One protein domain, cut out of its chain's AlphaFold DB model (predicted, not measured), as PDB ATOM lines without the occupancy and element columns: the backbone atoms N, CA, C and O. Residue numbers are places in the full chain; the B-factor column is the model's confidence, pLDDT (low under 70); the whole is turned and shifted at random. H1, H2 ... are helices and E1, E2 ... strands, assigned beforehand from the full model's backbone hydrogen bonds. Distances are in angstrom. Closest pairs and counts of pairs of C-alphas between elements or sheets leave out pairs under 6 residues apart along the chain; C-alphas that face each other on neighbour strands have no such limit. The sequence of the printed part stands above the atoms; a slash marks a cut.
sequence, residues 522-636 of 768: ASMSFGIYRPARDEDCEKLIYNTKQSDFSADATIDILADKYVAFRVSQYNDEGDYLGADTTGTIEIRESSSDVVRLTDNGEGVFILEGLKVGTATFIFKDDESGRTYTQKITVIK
ATOM      1  N   ALA A 522     288.693 228.653 231.609       71.50
ATOM      2  CA  ALA A 522     289.851 228.197 230.846       71.50
ATOM      3  C   ALA A 522     291.178 228.531 231.519       71.50
ATOM      4  O   ALA A 522     292.116 227.728 231.478       71.50
ATOM      5  N   SER A 523     291.267 229.704 232.146       71.69
ATOM      6  CA  SER A 523     292.485 230.188 232.794       71.69
ATOM      7  C   SER A 523     292.176 231.068 233.999       71.69
ATOM      8  O   SER A 523     291.080 231.608 234.126       71.69
ATOM      9  N   MET A 524     293.153 231.214 234.891       74.81
ATOM     10  CA  MET A 524     293.089 232.152 236.006       74.81
ATOM     11  C   MET A 524     294.367 232.988 236.061       74.81
ATOM     12  O   MET A 524     295.440 232.530 235.658       74.81
ATOM     13  N   SER A 525     294.271 234.211 236.573       76.38
ATOM     14  CA  SER A 525     295.420 235.097 236.761       76.38
ATOM     15  C   SER A 525     295.344 235.836 238.089       76.38
ATOM     16  O   SER A 525     294.274 236.311 238.470       76.38
ATOM     17  N   PHE A 526     296.490 236.049 238.732       75.69
ATOM     18  CA  PHE A 526     296.590 237.018 239.817       75.69
ATOM     19  C   PHE A 526     296.563 238.440 239.259       75.69
ATOM     20  O   PHE A 526     297.476 238.849 238.543       75.69
ATOM     21  N   GLY A 527     295.527 239.196 239.608       76.50
ATOM     22  CA  GLY A 527     295.484 240.642 239.418       76.50
ATOM     23  C   GLY A 527     295.787 241.351 240.732       76.50
ATOM     24  O   GLY A 527     295.285 240.939 241.778       76.50
ATOM     25  N   ILE A 528     296.585 242.419 240.690       81.88
ATOM     26  CA  ILE A 528     296.713 243.324 241.837       81.88
ATOM     27  C   ILE A 528     295.399 244.083 241.969       81.88
ATOM     28  O   ILE A 528     294.951 244.746 241.032       81.88
ATOM     29  N   TYR A 529     294.781 243.966 243.133       82.44
ATOM     30  CA  TYR A 529     293.571 244.679 243.481       82.44
ATOM     31  C   TYR A 529     293.941 245.940 244.257       82.44
ATOM     32  O   TYR A 529     294.603 245.872 245.291       82.44
ATOM     33  N   ARG A 530     293.508 247.100 243.758       78.88
ATOM     34  CA  ARG A 530     293.682 248.382 244.446       78.88
ATOM     35  C   ARG A 530     292.307 248.955 244.761       78.88
ATOM     36  O   ARG A 530     291.568 249.258 243.821       78.88
ATOM     37  N   PRO A 531     291.943 249.105 246.042       75.06
ATOM     38  CA  PRO A 531     290.695 249.760 246.403       75.06
ATOM     39  C   PRO A 531     290.708 251.200 245.886       75.06
ATOM     40  O   PRO A 531     291.734 251.878 245.943       75.06
ATOM     41  N   ALA A 532     289.582 251.674 245.357       70.94
ATOM     42  CA  ALA A 532     289.513 252.993 244.728       70.94
ATOM     43  C   ALA A 532     289.458 254.151 245.742       70.94
ATOM     44  O   ALA A 532     289.772 255.283 245.383       70.94
ATOM     45  N   ARG A 533     289.030 253.881 246.983       71.12
ATOM     46  CA  ARG A 533     288.779 254.876 248.037       71.12
ATOM     47  C   ARG A 533     289.181 254.333 249.408       71.12
ATOM     48  O   ARG A 533     289.150 253.120 249.618       71.12
ATOM     49  N   ASP A 534     289.468 255.223 250.355       72.00
ATOM     50  CA  ASP A 534     289.820 254.862 251.739       72.00
ATOM     51  C   ASP A 534     288.711 254.051 252.435       72.00
ATOM     52  O   ASP A 534     288.991 253.047 253.079       72.00
ATOM     53  N   GLU A 535     287.438 254.389 252.205       76.19
ATOM     54  CA  GLU A 535     286.289 253.624 252.726       76.19
ATOM     55  C   GLU A 535     286.275 252.159 252.261       76.19
ATOM     56  O   GLU A 535     285.748 251.281 252.944       76.19
ATOM     57  N   ASP A 536     286.819 251.884 251.074       76.25
ATOM     58  CA  ASP A 536     286.911 250.533 250.524       76.25
ATOM     59  C   ASP A 536     288.154 249.795 251.063       76.25
ATOM     60  O   ASP A 536     288.163 248.567 251.099       76.25
ATOM     61  N   CYS A 537     289.159 250.526 251.555       80.56
ATOM     62  CA  CYS A 537     290.320 249.977 252.263       80.56
ATOM     63  C   CYS A 537     289.950 249.529 253.681       80.56
ATOM     64  O   CYS A 537     290.279 248.411 254.071       80.56
ATOM     65  N   GLU A 538     289.192 250.347 254.419       82.00
ATOM     66  CA  GLU A 538     288.759 250.030 255.789       82.00
ATOM     67  C   GLU A 538     287.894 248.765 255.876       82.00
ATOM     68  O   GLU A 538     287.909 248.070 256.895       82.00
ATOM     69  N   LYS A 539     287.168 248.435 254.799       81.25
ATOM     70  CA  LYS A 539     286.406 247.181 254.672       81.25
ATOM     71  C   LYS A 539     287.306 245.957 254.520       81.25
ATOM     72  O   LYS A 539     286.891 244.857 254.869       81.25
ATOM     73  N   LEU A 540     288.510 246.141 253.982       80.81
ATOM     74  CA  LEU A 540     289.474 245.067 253.771       80.81
ATOM     75  C   LEU A 540     290.351 244.866 255.001       80.81
ATOM     76  O   LEU A 540     290.491 243.750 255.493       80.81
ATOM     77  N   ILE A 541     290.941 245.943 255.508       84.38
ATOM     78  CA  ILE A 541     291.679 245.938 256.764       84.38
ATOM     79  C   ILE A 541     291.274 247.186 257.532       84.38
ATOM     80  O   ILE A 541     291.431 248.309 257.058       84.38
ATOM     81  N   TYR A 542     290.773 246.977 258.746       84.81
ATOM     82  CA  TYR A 542     290.347 248.059 259.621       84.81
ATOM     83  C   TYR A 542     291.453 249.113 259.798       84.81
ATOM     84  O   TYR A 542     292.603 248.762 260.070       84.81
ATOM     85  N   ASN A 543     291.079 250.396 259.704       84.25
ATOM     86  CA  ASN A 543     291.971 251.548 259.873       84.25
ATOM     87  C   ASN A 543     293.136 251.584 258.861       84.25
ATOM     88  O   ASN A 543     294.283 251.836 259.236       84.25
ATOM     89  N   THR A 544     292.839 251.309 257.587       83.81
ATOM     90  CA  THR A 544     293.790 251.441 256.470       83.81
ATOM     91  C   THR A 544     293.256 252.379 255.393       83.81
ATOM     92  O   THR A 544     292.046 252.544 255.242       83.81
ATOM     93  N   LYS A 545     294.171 252.996 254.647       86.94
ATOM     94  CA  LYS A 545     293.907 253.922 253.537       86.94
ATOM     95  C   LYS A 545     294.460 253.375 252.231       86.94
ATOM     96  O   LYS A 545     295.276 252.453 252.233       86.94
ATOM     97  N   GLN A 546     294.095 253.990 251.108       84.62
ATOM     98  CA  GLN A 546     294.567 253.559 249.788       84.62
ATOM     99  C   GLN A 546     296.100 253.559 249.683       84.62
ATOM    100  O   GLN A 546     296.673 252.675 249.049       84.62
ATOM    101  N   SER A 547     296.767 254.512 250.340       80.31
ATOM    102  CA  SER A 547     298.231 254.602 250.393       80.31
ATOM    103  C   SER A 547     298.902 253.416 251.085       80.31
ATOM    104  O   SER A 547     300.072 253.163 250.824       80.31
ATOM    105  N   ASP A 548     298.185 252.677 251.935       86.50
ATOM    106  CA  ASP A 548     298.737 251.509 252.628       86.50
ATOM    107  C   ASP A 548     298.830 250.274 251.711       86.50
ATOM    108  O   ASP A 548     299.417 249.265 252.114       86.50
ATOM    109  N   PHE A 549     298.262 250.338 250.497       89.44
ATOM    110  CA  PHE A 549     298.236 249.254 249.515       89.44
ATOM    111  C   PHE A 549     299.180 249.515 248.328       89.44
ATOM    112  O   PHE A 549     298.990 250.445 247.528       89.44
ATOM    113  N   SER A 550     300.149 248.618 248.155       88.44
ATOM    114  CA  SER A 550     301.126 248.655 247.072       88.44
ATOM    115  C   SER A 550     300.473 248.607 245.689       88.44
ATOM    116  O   SER A 550     299.399 248.034 245.469       88.44
ATOM    117  N   ALA A 551     301.138 249.263 244.741       83.88
ATOM    118  CA  ALA A 551     300.783 249.267 243.326       83.88
ATOM    119  C   ALA A 551     301.241 248.020 242.581       83.88
ATOM    120  O   ALA A 551     300.758 247.751 241.479       83.88
ATOM    121  N   ASP A 552     302.213 247.321 243.147       86.12
ATOM    122  CA  ASP A 552     302.916 246.236 242.498       86.12
ATOM    123  C   ASP A 552     303.119 245.058 243.470       86.12
ATOM    124  O   ASP A 552     302.564 245.004 244.566       86.12
ATOM    125  N   ALA A 553     303.865 244.044 243.035       87.62
ATOM    126  CA  ALA A 553     304.153 242.863 243.847       87.62
ATOM    127  C   ALA A 553     305.287 243.089 244.879       87.62
ATOM    128  O   ALA A 553     305.866 242.121 245.387       87.62
ATOM    129  N   THR A 554     305.634 244.345 245.162       89.88
ATOM    130  CA  THR A 554     306.641 244.766 246.138       89.88
ATOM    131  C   THR A 554     305.959 245.507 247.280       89.88
ATOM    132  O   THR A 554     305.307 246.517 247.062       89.88
ATOM    133  N   ILE A 555     306.120 245.013 248.504       90.19
ATOM    134  CA  ILE A 555     305.643 245.681 249.718       90.19
ATOM    135  C   ILE A 555     306.830 246.409 250.340       90.19
ATOM    136  O   ILE A 555     307.832 245.770 250.677       90.19
ATOM    137  N   ASP A 556     306.726 247.712 250.541       88.50
ATOM    138  CA  ASP A 556     307.673 248.491 251.321       88.50
ATOM    139  C   ASP A 556     307.080 248.813 252.684       88.50
ATOM    140  O   ASP A 556     306.373 249.797 252.839       88.50
ATOM    141  N   ILE A 557     307.447 248.043 253.710       87.31
ATOM    142  CA  ILE A 557     306.826 248.114 255.046       87.31
ATOM    143  C   ILE A 557     306.894 249.493 255.737       87.31
ATOM    144  O   ILE A 557     306.321 249.653 256.814       87.31
ATOM    145  N   LEU A 558     307.632 250.462 255.178       78.75
ATOM    146  CA  LEU A 558     307.673 251.858 255.626       78.75
ATOM    147  C   LEU A 558     306.807 252.823 254.789       78.75
ATOM    148  O   LEU A 558     306.586 253.944 255.242       78.75
ATOM    149  N   ALA A 559     306.372 252.439 253.587       77.38
ATOM    150  CA  ALA A 559     305.576 253.255 252.665       77.38
ATOM    151  C   ALA A 559     304.199 252.641 252.367       77.38
ATOM    152  O   ALA A 559     303.196 253.335 252.499       77.38
ATOM    153  N   ASP A 560     304.151 251.357 252.014       84.94
ATOM    154  CA  ASP A 560     302.929 250.583 251.806       84.94
ATOM    155  C   ASP A 560     303.039 249.227 252.521       84.94
ATOM    156  O   ASP A 560     304.034 248.511 252.472       84.94
ATOM    157  N   LYS A 561     302.018 248.872 253.296       89.06
ATOM    158  CA  LYS A 561     302.104 247.722 254.208       89.06
ATOM    159  C   LYS A 561     301.470 246.463 253.627       89.06
ATOM    160  O   LYS A 561     301.799 245.349 254.052       89.06
ATOM    161  N   TYR A 562     300.572 246.634 252.668       91.81
ATOM    162  CA  TYR A 562     299.753 245.568 252.126       91.81
ATOM    163  C   TYR A 562     299.878 245.509 250.611       91.81
ATOM    164  O   TYR A 562     300.026 246.521 249.941       91.81
ATOM    165  N   VAL A 563     299.738 244.320 250.048       90.81
ATOM    166  CA  VAL A 563     299.334 244.148 248.651       90.81
ATOM    167  C   VAL A 563     298.107 243.253 248.649       90.81
ATOM    168  O   VAL A 563     298.066 242.245 249.357       90.81
ATOM    169  N   ALA A 564     297.088 243.636 247.890       87.75
ATOM    170  CA  ALA A 564     295.895 242.827 247.721       87.75
ATOM    171  C   ALA A 564     295.908 242.190 246.331       87.75
ATOM    172  O   ALA A 564     296.153 242.856 245.325       87.75
ATOM    173  N   PHE A 565     295.636 240.894 246.275       83.38
ATOM    174  CA  PHE A 565     295.493 240.137 245.042       83.38
ATOM    175  C   PHE A 565     294.072 239.633 244.892       83.38
ATOM    176  O   PHE A 565     293.436 239.237 245.864       83.38
ATOM    177  N   ARG A 566     293.609 239.580 243.647       80.31
ATOM    178  CA  ARG A 566     292.368 238.919 243.265       80.31
ATOM    179  C   ARG A 566     292.681 237.851 242.227       80.31
ATOM    180  O   ARG A 566     293.381 238.126 241.248       80.31
ATOM    181  N   VAL A 567     292.179 236.637 242.432       76.56
ATOM    182  CA  VAL A 567     292.320 235.556 241.448       76.56
ATOM    183  C   VAL A 567     291.205 235.711 240.437       76.56
ATOM    184  O   VAL A 567     290.053 235.429 240.728       76.56
ATOM    185  N   SER A 568     291.548 236.232 239.269       76.44
ATOM    186  CA  SER A 568     290.610 236.502 238.184       76.44
ATOM    187  C   SER A 568     290.479 235.277 237.293       76.44
ATOM    188  O   SER A 568     291.497 234.766 236.831       76.44
ATOM    189  N   GLN A 569     289.256 234.821 237.052       73.56
ATOM    190  CA  GLN A 569     288.940 233.701 236.173       73.56
ATOM    191  C   GLN A 569     288.624 234.220 234.766       73.56
ATOM    192  O   GLN A 569     288.072 235.310 234.611       73.56
ATOM    193  N   TYR A 570     288.974 233.442 233.744       75.31
ATOM    194  CA  TYR A 570     288.688 233.758 232.347       75.31
ATOM    195  C   TYR A 570     288.250 232.517 231.576       75.31
ATOM    196  O   TYR A 570     288.770 231.425 231.824       75.31
ATOM    197  N   ASN A 571     287.348 232.689 230.610       71.25
ATOM    198  CA  ASN A 571     286.940 231.616 229.700       71.25
ATOM    199  C   ASN A 571     287.944 231.393 228.552       71.25
ATOM    200  O   ASN A 571     288.963 232.082 228.457       71.25
ATOM    201  N   ASP A 572     287.667 230.420 227.675       71.19
ATOM    202  CA  ASP A 572     288.545 230.048 226.545       71.19
ATOM    203  C   ASP A 572     288.709 231.178 225.512       71.19
ATOM    204  O   ASP A 572     289.662 231.187 224.732       71.19
ATOM    205  N   GLU A 573     287.799 232.153 225.516       68.62
ATOM    206  CA  GLU A 573     287.859 233.354 224.679       68.62
ATOM    207  C   GLU A 573     288.627 234.509 225.349       68.62
ATOM    208  O   GLU A 573     288.862 235.539 224.715       68.62
ATOM    209  N   GLY A 574     289.045 234.339 226.609       67.38
ATOM    210  CA  GLY A 574     289.712 235.362 227.411       67.38
ATOM    211  C   GLY A 574     288.764 236.376 228.061       67.38
ATOM    212  O   GLY A 574     289.234 237.415 228.523       67.38
ATOM    213  N   ASP A 575     287.455 236.110 228.106       68.12
ATOM    214  CA  ASP A 575     286.496 236.976 228.799       68.12
ATOM    215  C   ASP A 575     286.624 236.805 230.315       68.12
ATOM    216  O   ASP A 575     286.755 235.684 230.805       68.12
ATOM    217  N   TYR A 576     286.564 237.913 231.058       68.19
ATOM    218  CA  TYR A 576     286.634 237.915 232.519       68.19
ATOM    219  C   TYR A 576     285.355 237.341 233.137       68.19
ATOM    220  O   TYR A 576     284.259 237.851 232.907       68.19
ATOM    221  N   LEU A 577     285.519 236.297 233.943       64.94
ATOM    222  CA  LEU A 577     284.452 235.504 234.549       64.94
ATOM    223  C   LEU A 577     284.147 235.888 236.006       64.94
ATOM    224  O   LEU A 577     283.227 235.366 236.622       64.94
ATOM    225  N   GLY A 578     284.906 236.828 236.567       65.38
ATOM    226  CA  GLY A 578     284.846 237.153 237.988       65.38
ATOM    227  C   GLY A 578     286.056 236.634 238.740       65.38
ATOM    228  O   GLY A 578     287.074 236.271 238.147       65.38
ATOM    229  N   ALA A 579     285.983 236.683 240.066       66.75
ATOM    230  CA  ALA A 579     287.056 236.176 240.902       66.75
ATOM    231  C   ALA A 579     286.693 234.851 241.541       66.75
ATOM    232  O   ALA A 579     285.560 234.670 241.975       66.75
ATOM    233  N   ASP A 580     287.686 233.977 241.640       66.06
ATOM    234  CA  ASP A 580     287.546 232.721 242.357       66.06
ATOM    235  C   ASP A 580     287.460 232.977 243.865       66.06
ATOM    236  O   ASP A 580     288.327 233.638 244.448       66.06
ATOM    237  N   THR A 581     286.423 232.436 244.496       60.12
ATOM    238  CA  THR A 581     286.223 232.459 245.954       60.12
ATOM    239  C   THR A 581     286.160 231.074 246.574       60.12
ATOM    240  O   THR A 581     285.841 230.942 247.754       60.12
ATOM    241  N   THR A 582     286.382 230.035 245.775       55.69
ATOM    242  CA  THR A 582     286.198 228.637 246.171       55.69
ATOM    243  C   THR A 582     287.509 227.870 246.294       55.69
ATOM    244  O   THR A 582     287.557 226.906 247.054       55.69
ATOM    245  N   GLY A 583     288.573 228.303 245.609       59.09
ATOM    246  CA  GLY A 583     289.878 227.646 245.688       59.09
ATOM    247  C   GLY A 583     290.596 227.835 247.029       59.09
ATOM    248  O   GLY A 583     290.565 228.907 247.638       59.09
ATOM    249  N   THR A 584     291.288 226.788 247.481       59.38
ATOM    250  CA  THR A 584     292.154 226.835 248.662       59.38
ATOM    251  C   THR A 584     293.522 227.442 248.364       59.38
ATOM    252  O   THR A 584     294.134 227.268 247.307       59.38
ATOM    253  N   ILE A 585     294.052 228.162 249.352       59.50
ATOM    254  CA  ILE A 585     295.341 228.844 249.235       59.50
ATOM    255  C   ILE A 585     296.373 228.220 250.153       59.50
ATOM    256  O   ILE A 585     296.143 228.028 251.346       59.50
ATOM    257  N   GLU A 586     297.554 227.974 249.590       63.94
ATOM    258  CA  GLU A 586     298.733 227.541 250.327       63.94
ATOM    259  C   GLU A 586     299.860 228.555 250.097       63.94
ATOM    260  O   GLU A 586     300.332 228.755 248.979       63.94
ATOM    261  N   ILE A 587     300.359 229.181 251.160       54.84
ATOM    262  CA  ILE A 587     301.595 229.965 251.072       54.84
ATOM    263  C   ILE A 587     302.765 228.994 251.200       54.84
ATOM    264  O   ILE A 587     302.937 228.369 252.248       54.84
ATOM    265  N   ARG A 588     303.602 228.885 250.162       59.00
ATOM    266  CA  ARG A 588     304.868 228.155 250.275       59.00
ATOM    267  C   ARG A 588     306.017 229.111 250.517       59.00
ATOM    268  O   ARG A 588     306.416 229.902 249.666       59.00
ATOM    269  N   GLU A 589     306.533 229.001 251.725       53.34
ATOM    270  CA  GLU A 589     307.597 229.821 252.266       53.34
ATOM    271  C   GLU A 589     308.991 229.392 251.798       53.34
ATOM    272  O   GLU A 589     309.304 228.202 251.707       53.34
ATOM    273  N   SER A 590     309.854 230.398 251.624       50.59
ATOM    274  CA  SER A 590     311.287 230.279 251.918       50.59
ATOM    275  C   SER A 590     311.640 230.738 253.352       50.59
ATOM    276  O   SER A 590     312.741 230.421 253.794       50.59
ATOM    277  N   SER A 591     310.741 231.396 254.114       51.75
ATOM    278  CA  SER A 591     310.776 231.503 255.596       51.75
ATOM    279  C   SER A 591     309.514 232.196 256.152       51.75
ATOM    280  O   SER A 591     309.353 233.378 255.856       51.75
ATOM    281  N   SER A 592     308.709 231.504 256.980       58.06
ATOM    282  CA  SER A 592     307.388 231.829 257.622       58.06
ATOM    283  C   SER A 592     307.117 233.235 258.196       58.06
ATOM    284  O   SER A 592     306.124 233.446 258.892       58.06
ATOM    285  N   ASP A 593     308.004 234.191 257.974       76.44
ATOM    286  CA  ASP A 593     308.106 235.454 258.675       76.44
ATOM    287  C   ASP A 593     308.156 236.656 257.711       76.44
ATOM    288  O   ASP A 593     308.268 237.785 258.185       76.44
ATOM    289  N   VAL A 594     308.106 236.449 256.383       84.88
ATOM    290  CA  VAL A 594     308.225 237.528 255.373       84.88
ATOM    291  C   VAL A 594     306.896 238.252 255.149       84.88
ATOM    292  O   VAL A 594     306.864 239.484 255.180       84.88
ATOM    293  N   VAL A 595     305.800 237.511 254.966       87.44
ATOM    294  CA  VAL A 595     304.444 238.056 254.782       87.44
ATOM    295  C   VAL A 595     303.421 237.297 255.622       87.44
ATOM    296  O   VAL A 595     303.608 236.120 255.920       87.44
ATOM    297  N   ARG A 596     302.307 237.947 255.963       87.00
ATOM    298  CA  ARG A 596     301.111 237.298 256.516       87.00
ATOM    299  C   ARG A 596     299.967 237.416 255.526       87.00
ATOM    300  O   ARG A 596     299.681 238.509 255.057       87.00
ATOM    301  N   LEU A 597     299.311 236.298 255.242       83.75
ATOM    302  CA  LEU A 597     298.082 236.282 254.458       83.75
ATOM    303  C   LEU A 597     296.871 236.466 255.361       83.75
ATOM    304  O   LEU A 597     296.720 235.752 256.353       83.75
ATOM    305  N   THR A 598     295.989 237.353 254.930       80.06
ATOM    306  CA  THR A 598     294.611 237.444 255.389       80.06
ATOM    307  C   THR A 598     293.706 237.180 254.191       80.06
ATOM    308  O   THR A 598     293.860 237.808 253.141       80.06
ATOM    309  N   ASP A 599     292.784 236.236 254.342       73.44
ATOM    310  CA  ASP A 599     291.675 236.033 253.413       73.44
ATOM    311  C   ASP A 599     290.431 236.705 253.998       73.44
ATOM    312  O   ASP A 599     290.063 236.444 255.146       73.44
ATOM    313  N   ASN A 600     289.806 237.580 253.215       65.81
ATOM    314  CA  ASN A 600     288.602 238.299 253.618       65.81
ATOM    315  C   ASN A 600     287.301 237.620 253.164       65.81
ATOM    316  O   ASN A 600     286.226 238.171 253.388       65.81
ATOM    317  N   GLY A 601     287.371 236.446 252.529       56.78
ATOM    318  CA  GLY A 601     286.194 235.675 252.119       56.78
ATOM    319  C   GLY A 601     285.490 236.190 250.857       56.78
ATOM    320  O   GLY A 601     284.436 235.671 250.506       56.78
ATOM    321  N   GLU A 602     286.066 237.174 250.155       60.09
ATOM    322  CA  GLU A 602     285.535 237.754 248.903       60.09
ATOM    323  C   GLU A 602     286.458 237.514 247.683       60.09
ATOM    324  O   GLU A 602     286.391 238.224 246.676       60.09
ATOM    325  N   GLY A 603     287.375 236.540 247.768       64.88
ATOM    326  CA  GLY A 603     288.352 236.250 246.700       64.88
ATOM    327  C   GLY A 603     289.450 237.311 246.575       64.88
ATOM    328  O   GLY A 603     290.138 237.393 245.553       64.88
ATOM    329  N   VAL A 604     289.586 238.147 247.611       74.94
ATOM    330  CA  VAL A 604     290.661 239.122 247.782       74.94
ATOM    331  C   VAL A 604     291.595 238.624 248.874       74.94
ATOM    332  O   VAL A 604     291.210 238.480 250.035       74.94
ATOM    333  N   PHE A 605     292.842 238.404 248.484       80.62
ATOM    334  CA  PHE A 605     293.907 237.887 249.326       80.62
ATOM    335  C   PHE A 605     294.865 239.008 249.659       80.62
ATOM    336  O   PHE A 605     295.465 239.605 248.763       80.62
ATOM    337  N   ILE A 606     295.010 239.303 250.944       86.69
ATOM    338  CA  ILE A 606     295.810 240.431 251.396       86.69
ATOM    339  C   ILE A 606     297.084 239.898 252.017       86.69
ATOM    340  O   ILE A 606     297.048 239.123 252.970       86.69
ATOM    341  N   LEU A 607     298.214 240.320 251.468       89.06
ATOM    342  CA  LEU A 607     299.524 240.021 252.015       89.06
ATOM    343  C   LEU A 607     300.031 241.252 252.759       89.06
ATOM    344  O   LEU A 607     300.288 242.290 252.156       89.06
ATOM    345  N   GLU A 608     300.167 241.121 254.074       91.31
ATOM    346  CA  GLU A 608     300.837 242.082 254.949       91.31
ATOM    347  C   GLU A 608     302.343 241.805 254.935       91.31
ATOM    348  O   GLU A 608     302.773 240.692 255.250       91.31
ATOM    349  N   GLY A 609     303.156 242.808 254.605       90.75
ATOM    350  CA  GLY A 609     304.611 242.713 254.722       90.75
ATOM    351  C   GLY A 609     305.043 242.734 256.186       90.75
ATOM    352  O   GLY A 609     304.764 243.690 256.905       90.75
ATOM    353  N   LEU A 610     305.747 241.692 256.631       88.25
ATOM    354  CA  LEU A 610     306.231 241.571 258.010       88.25
ATOM    355  C   LEU A 610     307.743 241.788 258.125       88.25
ATOM    356  O   LEU A 610     308.220 242.399 259.084       88.25
ATOM    357  N   LYS A 611     308.512 241.278 257.158       88.00
ATOM    358  CA  LYS A 611     309.979 241.273 257.198       88.00
ATOM    359  C   LYS A 611     310.549 241.321 255.791       88.00
ATOM    360  O   LYS A 611     310.028 240.678 254.891       88.00
ATOM    361  N   VAL A 612     311.662 242.035 255.625       86.69
ATOM    362  CA  VAL A 612     312.390 242.112 254.350       86.69
ATOM    363  C   VAL A 612     312.761 240.713 253.856       86.69
ATOM    364  O   VAL A 612     313.351 239.925 254.599       86.69
ATOM    365  N   GLY A 613     312.452 240.420 252.595       87.06
ATOM    366  CA  GLY A 613     312.668 239.109 251.993       87.06
ATOM    367  C   GLY A 613     311.837 238.912 250.732       87.06
ATOM    368  O   GLY A 613     311.297 239.856 250.166       87.06
ATOM    369  N   THR A 614     311.724 237.668 250.279       85.56
ATOM    370  CA  THR A 614     310.812 237.304 249.189       85.56
ATOM    371  C   THR A 614     309.955 236.126 249.610       85.56
ATOM    372  O   THR A 614     310.477 235.188 250.210       85.56
ATOM    373  N   ALA A 615     308.680 236.151 249.239       85.56
ATOM    374  CA  ALA A 615     307.740 235.055 249.442       85.56
ATOM    375  C   ALA A 615     307.143 234.629 248.094       85.56
ATOM    376  O   ALA A 615     307.027 235.444 247.177       85.56
ATOM    377  N   THR A 616     306.783 233.352 247.956       83.06
ATOM    378  CA  THR A 616     306.033 232.870 246.789       83.06
ATOM    379  C   THR A 616     304.626 232.514 247.228       83.06
ATOM    380  O   THR A 616     304.405 231.596 248.014       83.06
ATOM    381  N   PHE A 617     303.671 233.267 246.712       77.44
ATOM    382  CA  PHE A 617     302.256 233.045 246.917       77.44
ATOM    383  C   PHE A 617     301.757 232.018 245.901       77.44
ATOM    384  O   PHE A 617     302.030 232.166 244.708       77.44
ATOM    385  N   ILE A 618     301.077 230.965 246.361       77.81
ATOM    386  CA  ILE A 618     300.585 229.891 245.499       77.81
ATOM    387  C   ILE A 618     299.073 229.745 245.683       77.81
ATOM    388  O   ILE A 618     298.586 229.508 246.783       77.81
ATOM    389  N   PHE A 619     298.335 229.861 244.583       75.69
ATOM    390  CA  PHE A 619     296.914 229.540 244.534       75.69
ATOM    391  C   PHE A 619     296.742 228.172 243.896       75.69
ATOM    392  O   PHE A 619     297.325 227.906 242.835       75.69
ATOM    393  N   LYS A 620     295.952 227.311 244.537       74.94
ATOM    394  CA  LYS A 620     295.578 226.021 243.985       74.94
ATOM    395  C   LYS A 620     294.072 226.009 243.774       74.94
ATOM    396  O   LYS A 620     293.298 226.131 244.710       74.94
ATOM    397  N   ASP A 621     293.686 225.845 242.521       67.88
ATOM    398  CA  ASP A 621     292.290 225.634 242.180       67.88
ATOM    399  C   ASP A 621     291.909 224.198 242.579       67.88
ATOM    400  O   ASP A 621     292.528 223.234 242.112       67.88
ATOM    401  N   ASP A 622     290.931 224.062 243.473       64.56
ATOM    402  CA  ASP A 622     290.476 222.766 243.981       64.56
ATOM    403  C   ASP A 622     289.636 221.986 242.968       64.56
ATOM    404  O   ASP A 622     289.613 220.752 243.024       64.56
ATOM    405  N   GLU A 623     289.000 222.671 242.017       61.12
ATOM    406  CA  GLU A 623     288.178 222.042 240.986       61.12
ATOM    407  C   GLU A 623     289.036 221.535 239.823       61.12
ATOM    408  O   GLU A 623     288.891 220.385 239.395       61.12
ATOM    409  N   SER A 624     289.980 222.348 239.330       64.38
ATOM    410  CA  SER A 624     290.841 221.951 238.200       64.38
ATOM    411  C   SER A 624     292.169 221.301 238.607       64.38
ATOM    412  O   SER A 624     292.853 220.705 237.767       64.38
ATOM    413  N   GLY A 625     292.577 221.433 239.873       67.19
ATOM    414  CA  GLY A 625     293.876 220.983 240.378       67.19
ATOM    415  C   GLY A 625     295.073 221.803 239.876       67.19
ATOM    416  O   GLY A 625     296.221 221.422 240.136       67.19
ATOM    417  N   ARG A 626     294.841 222.903 239.144       70.88
ATOM    418  CA  ARG A 626     295.893 223.779 238.606       70.88
ATOM    419  C   ARG A 626     296.521 224.626 239.707       70.88
ATOM    420  O   ARG A 626     295.921 224.902 240.740       70.88
ATOM    421  N   THR A 627     297.762 225.043 239.476       75.88
ATOM    422  CA  THR A 627     298.540 225.830 240.434       75.88
ATOM    423  C   THR A 627     299.066 227.090 239.769       75.88
ATOM    424  O   THR A 627     299.683 227.022 238.707       75.88
ATOM    425  N   TYR A 628     298.865 228.224 240.428       76.00
ATOM    426  CA  TYR A 628     299.319 229.534 239.983       76.00
ATOM    427  C   TYR A 628     300.253 230.116 241.035       76.00
ATOM    428  O   TYR A 628     299.997 229.988 242.231       76.00
ATOM    429  N   THR A 629     301.333 230.772 240.609       79.88
ATOM    430  CA  THR A 629     302.348 231.316 241.523       79.88
ATOM    431  C   THR A 629     302.582 232.802 241.290       79.88
ATOM    432  O   THR A 629     302.788 233.209 240.148       79.88
ATOM    433  N   GLN A 630     302.660 233.583 242.363       84.19
ATOM    434  CA  GLN A 630     303.043 234.992 242.346       84.19
ATOM    435  C   GLN A 630     304.214 235.219 243.308       84.19
ATOM    436  O   GLN A 630     304.145 234.877 244.487       84.19
ATOM    437  N   LYS A 631     305.309 235.806 242.818       87.00
ATOM    438  CA  LYS A 631     306.439 236.191 243.673       87.00
ATOM    439  C   LYS A 631     306.183 237.567 244.276       87.00
ATOM    440  O   LYS A 631     305.839 238.489 243.538       87.00
ATOM    441  N   ILE A 632     306.413 237.691 245.579       87.62
ATOM    442  CA  ILE A 632     306.305 238.928 246.353       87.62
ATOM    443  C   ILE A 632     307.672 239.291 246.909       87.62
ATOM    444  O   ILE A 632     308.408 238.420 247.386       87.62
ATOM    445  N   THR A 633     308.007 240.574 246.854       89.38
ATOM    446  CA  THR A 633     309.227 241.110 247.462       89.38
ATOM    447  C   THR A 633     308.836 242.051 248.587       89.38
ATOM    448  O   THR A 633     308.068 242.973 248.373       89.38
ATOM    449  N   VAL A 634     309.356 241.830 249.787       88.94
ATOM    450  CA  VAL A 634     309.187 242.747 250.911       88.94
ATOM    451  C   VAL A 634     310.496 243.492 251.108       88.94
ATOM    452  O   VAL A 634     311.555 242.880 251.267       88.94
ATOM    453  N   ILE A 635     310.422 244.814 251.099       86.62
ATOM    454  CA  ILE A 635     311.532 245.729 251.333       86.62
ATOM    455  C   ILE A 635     311.211 246.633 252.527       86.62
ATOM    456  O   ILE A 635     310.122 246.599 253.092       86.62
ATOM    457  N   LYS A 636     312.216 247.393 252.959       82.44
ATOM    458  CA  LYS A 636     312.110 248.381 254.034       82.44
ATOM    459  C   LYS A 636     312.910 249.608 253.614       82.44
ATOM    460  O   LYS A 636     314.082 249.717 253.979       82.44
TER     461      LYS A 636
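What this domain is: This is residues 522 to 636 of the 768 residues of the protein "Cell wall-binding repeat-containing protein" of Peptococcaceae bacterium (UniProt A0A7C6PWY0). Two strongly twisted sheets stand face to face as a sandwich, one built of E1, E3, E4, E6 and E7, the other of E2, E9, E8 and E5. E4 lies off at one end, apart from the strands of the other sheet, while the short helix H1 lies outside the sandwich, on neither sheet. The printed part has 115 residues with one named helix and nine named strands, in the order E1 H1 E2 E3 E4 E5 E6 E7 E8 E9, and its class is mostly strand. The first sheet is branched, its neighbour pairs antiparallel; the second has the order E2, E9, E8, E5 and is mixed. The whole is compact, with a radius of gyration of the C-alphas of 14.0 A and spans of 41 by 34 by 21 A.

Where its parts are: E1, residues 523 to 529, begins with C-alpha 523 at (292.485, 230.188, 232.794) and is 18.0 A long from first to last C-alpha. H1 follows as residues 534 to 538, 6.4 A. After residues 539 to 553, which hold no named element, come E2, residues 554 to 556, and E3, residues 562 to 570, 25.6 A long, with C-alpha 562 at (299.753, 245.568, 252.126). E4 is residues 576 to 579 and E5 is residues 584 to 588, 12.9 A. E6, residues 595 to 599, measures 13.0 A and E7, residues 604 to 609, 16.0 A. E8, residues 613 to 620, is 23.0 A long. E9, residues 627 to 635, is 26.1 A long and ends with C-alpha 635 at (311.532, 245.729, 251.333).

How they stand to each other: In the branched sheet E3 has three neighbours in a staggered pairing. E1 lies on one side of E3, beside residues 564 to 570, antiparallel at 151 degrees, with N 525 and O 568 at 2.8 A. On the other side of E3 lie E4, beside residues 567 to 570, and E7, beside residues 562 to 566. E3 and E4 form a hairpin, antiparallel at 135 degrees, with N 569 and O 578 at 2.8 A. E3 and E7 are antiparallel at 150 degrees, with N 565 and O 605 at 2.8 A. E6 and E7 form a hairpin, antiparallel at 157 degrees, with N 598 and O 606 at 2.8 A. In the other sheet, edge strand E2 runs parallel to E9 at 29 degrees, with N 555 and O 633 at 2.8 A. E8 and E9 form a hairpin, antiparallel at 159 degrees, with N 617 and O 630 at 2.8 A. E5, the other edge strand, is antiparallel to E8 at 152 degrees, with N 586 and O 618 at 3.4 A. Across the sandwich, two sheets face to face, the facing parts are 8.5 A centre to centre, and the strands of the one stand at 16 degrees to those of the other. The closest C-alphas of E2 and E7 are those of Ile 555 and Gly 609, 5.9 A apart. The closest of E1 and E9 are those of Phe 526 and Gln 630, 7.2 A apart. In H1 the one O i to N i+4 pair is within hydrogen-bond range.

The domain as a whole: The two C-alphas farthest apart, those of Leu 558 and Glu 573, are 41.1 A from each other. The printed part has no cut. The link from H1 to E2, with 15 residues, is long. The mean pLDDT of the printed part is 76.8; residues 573 to 592, 600 to 603 and 621 to 625 are under 70.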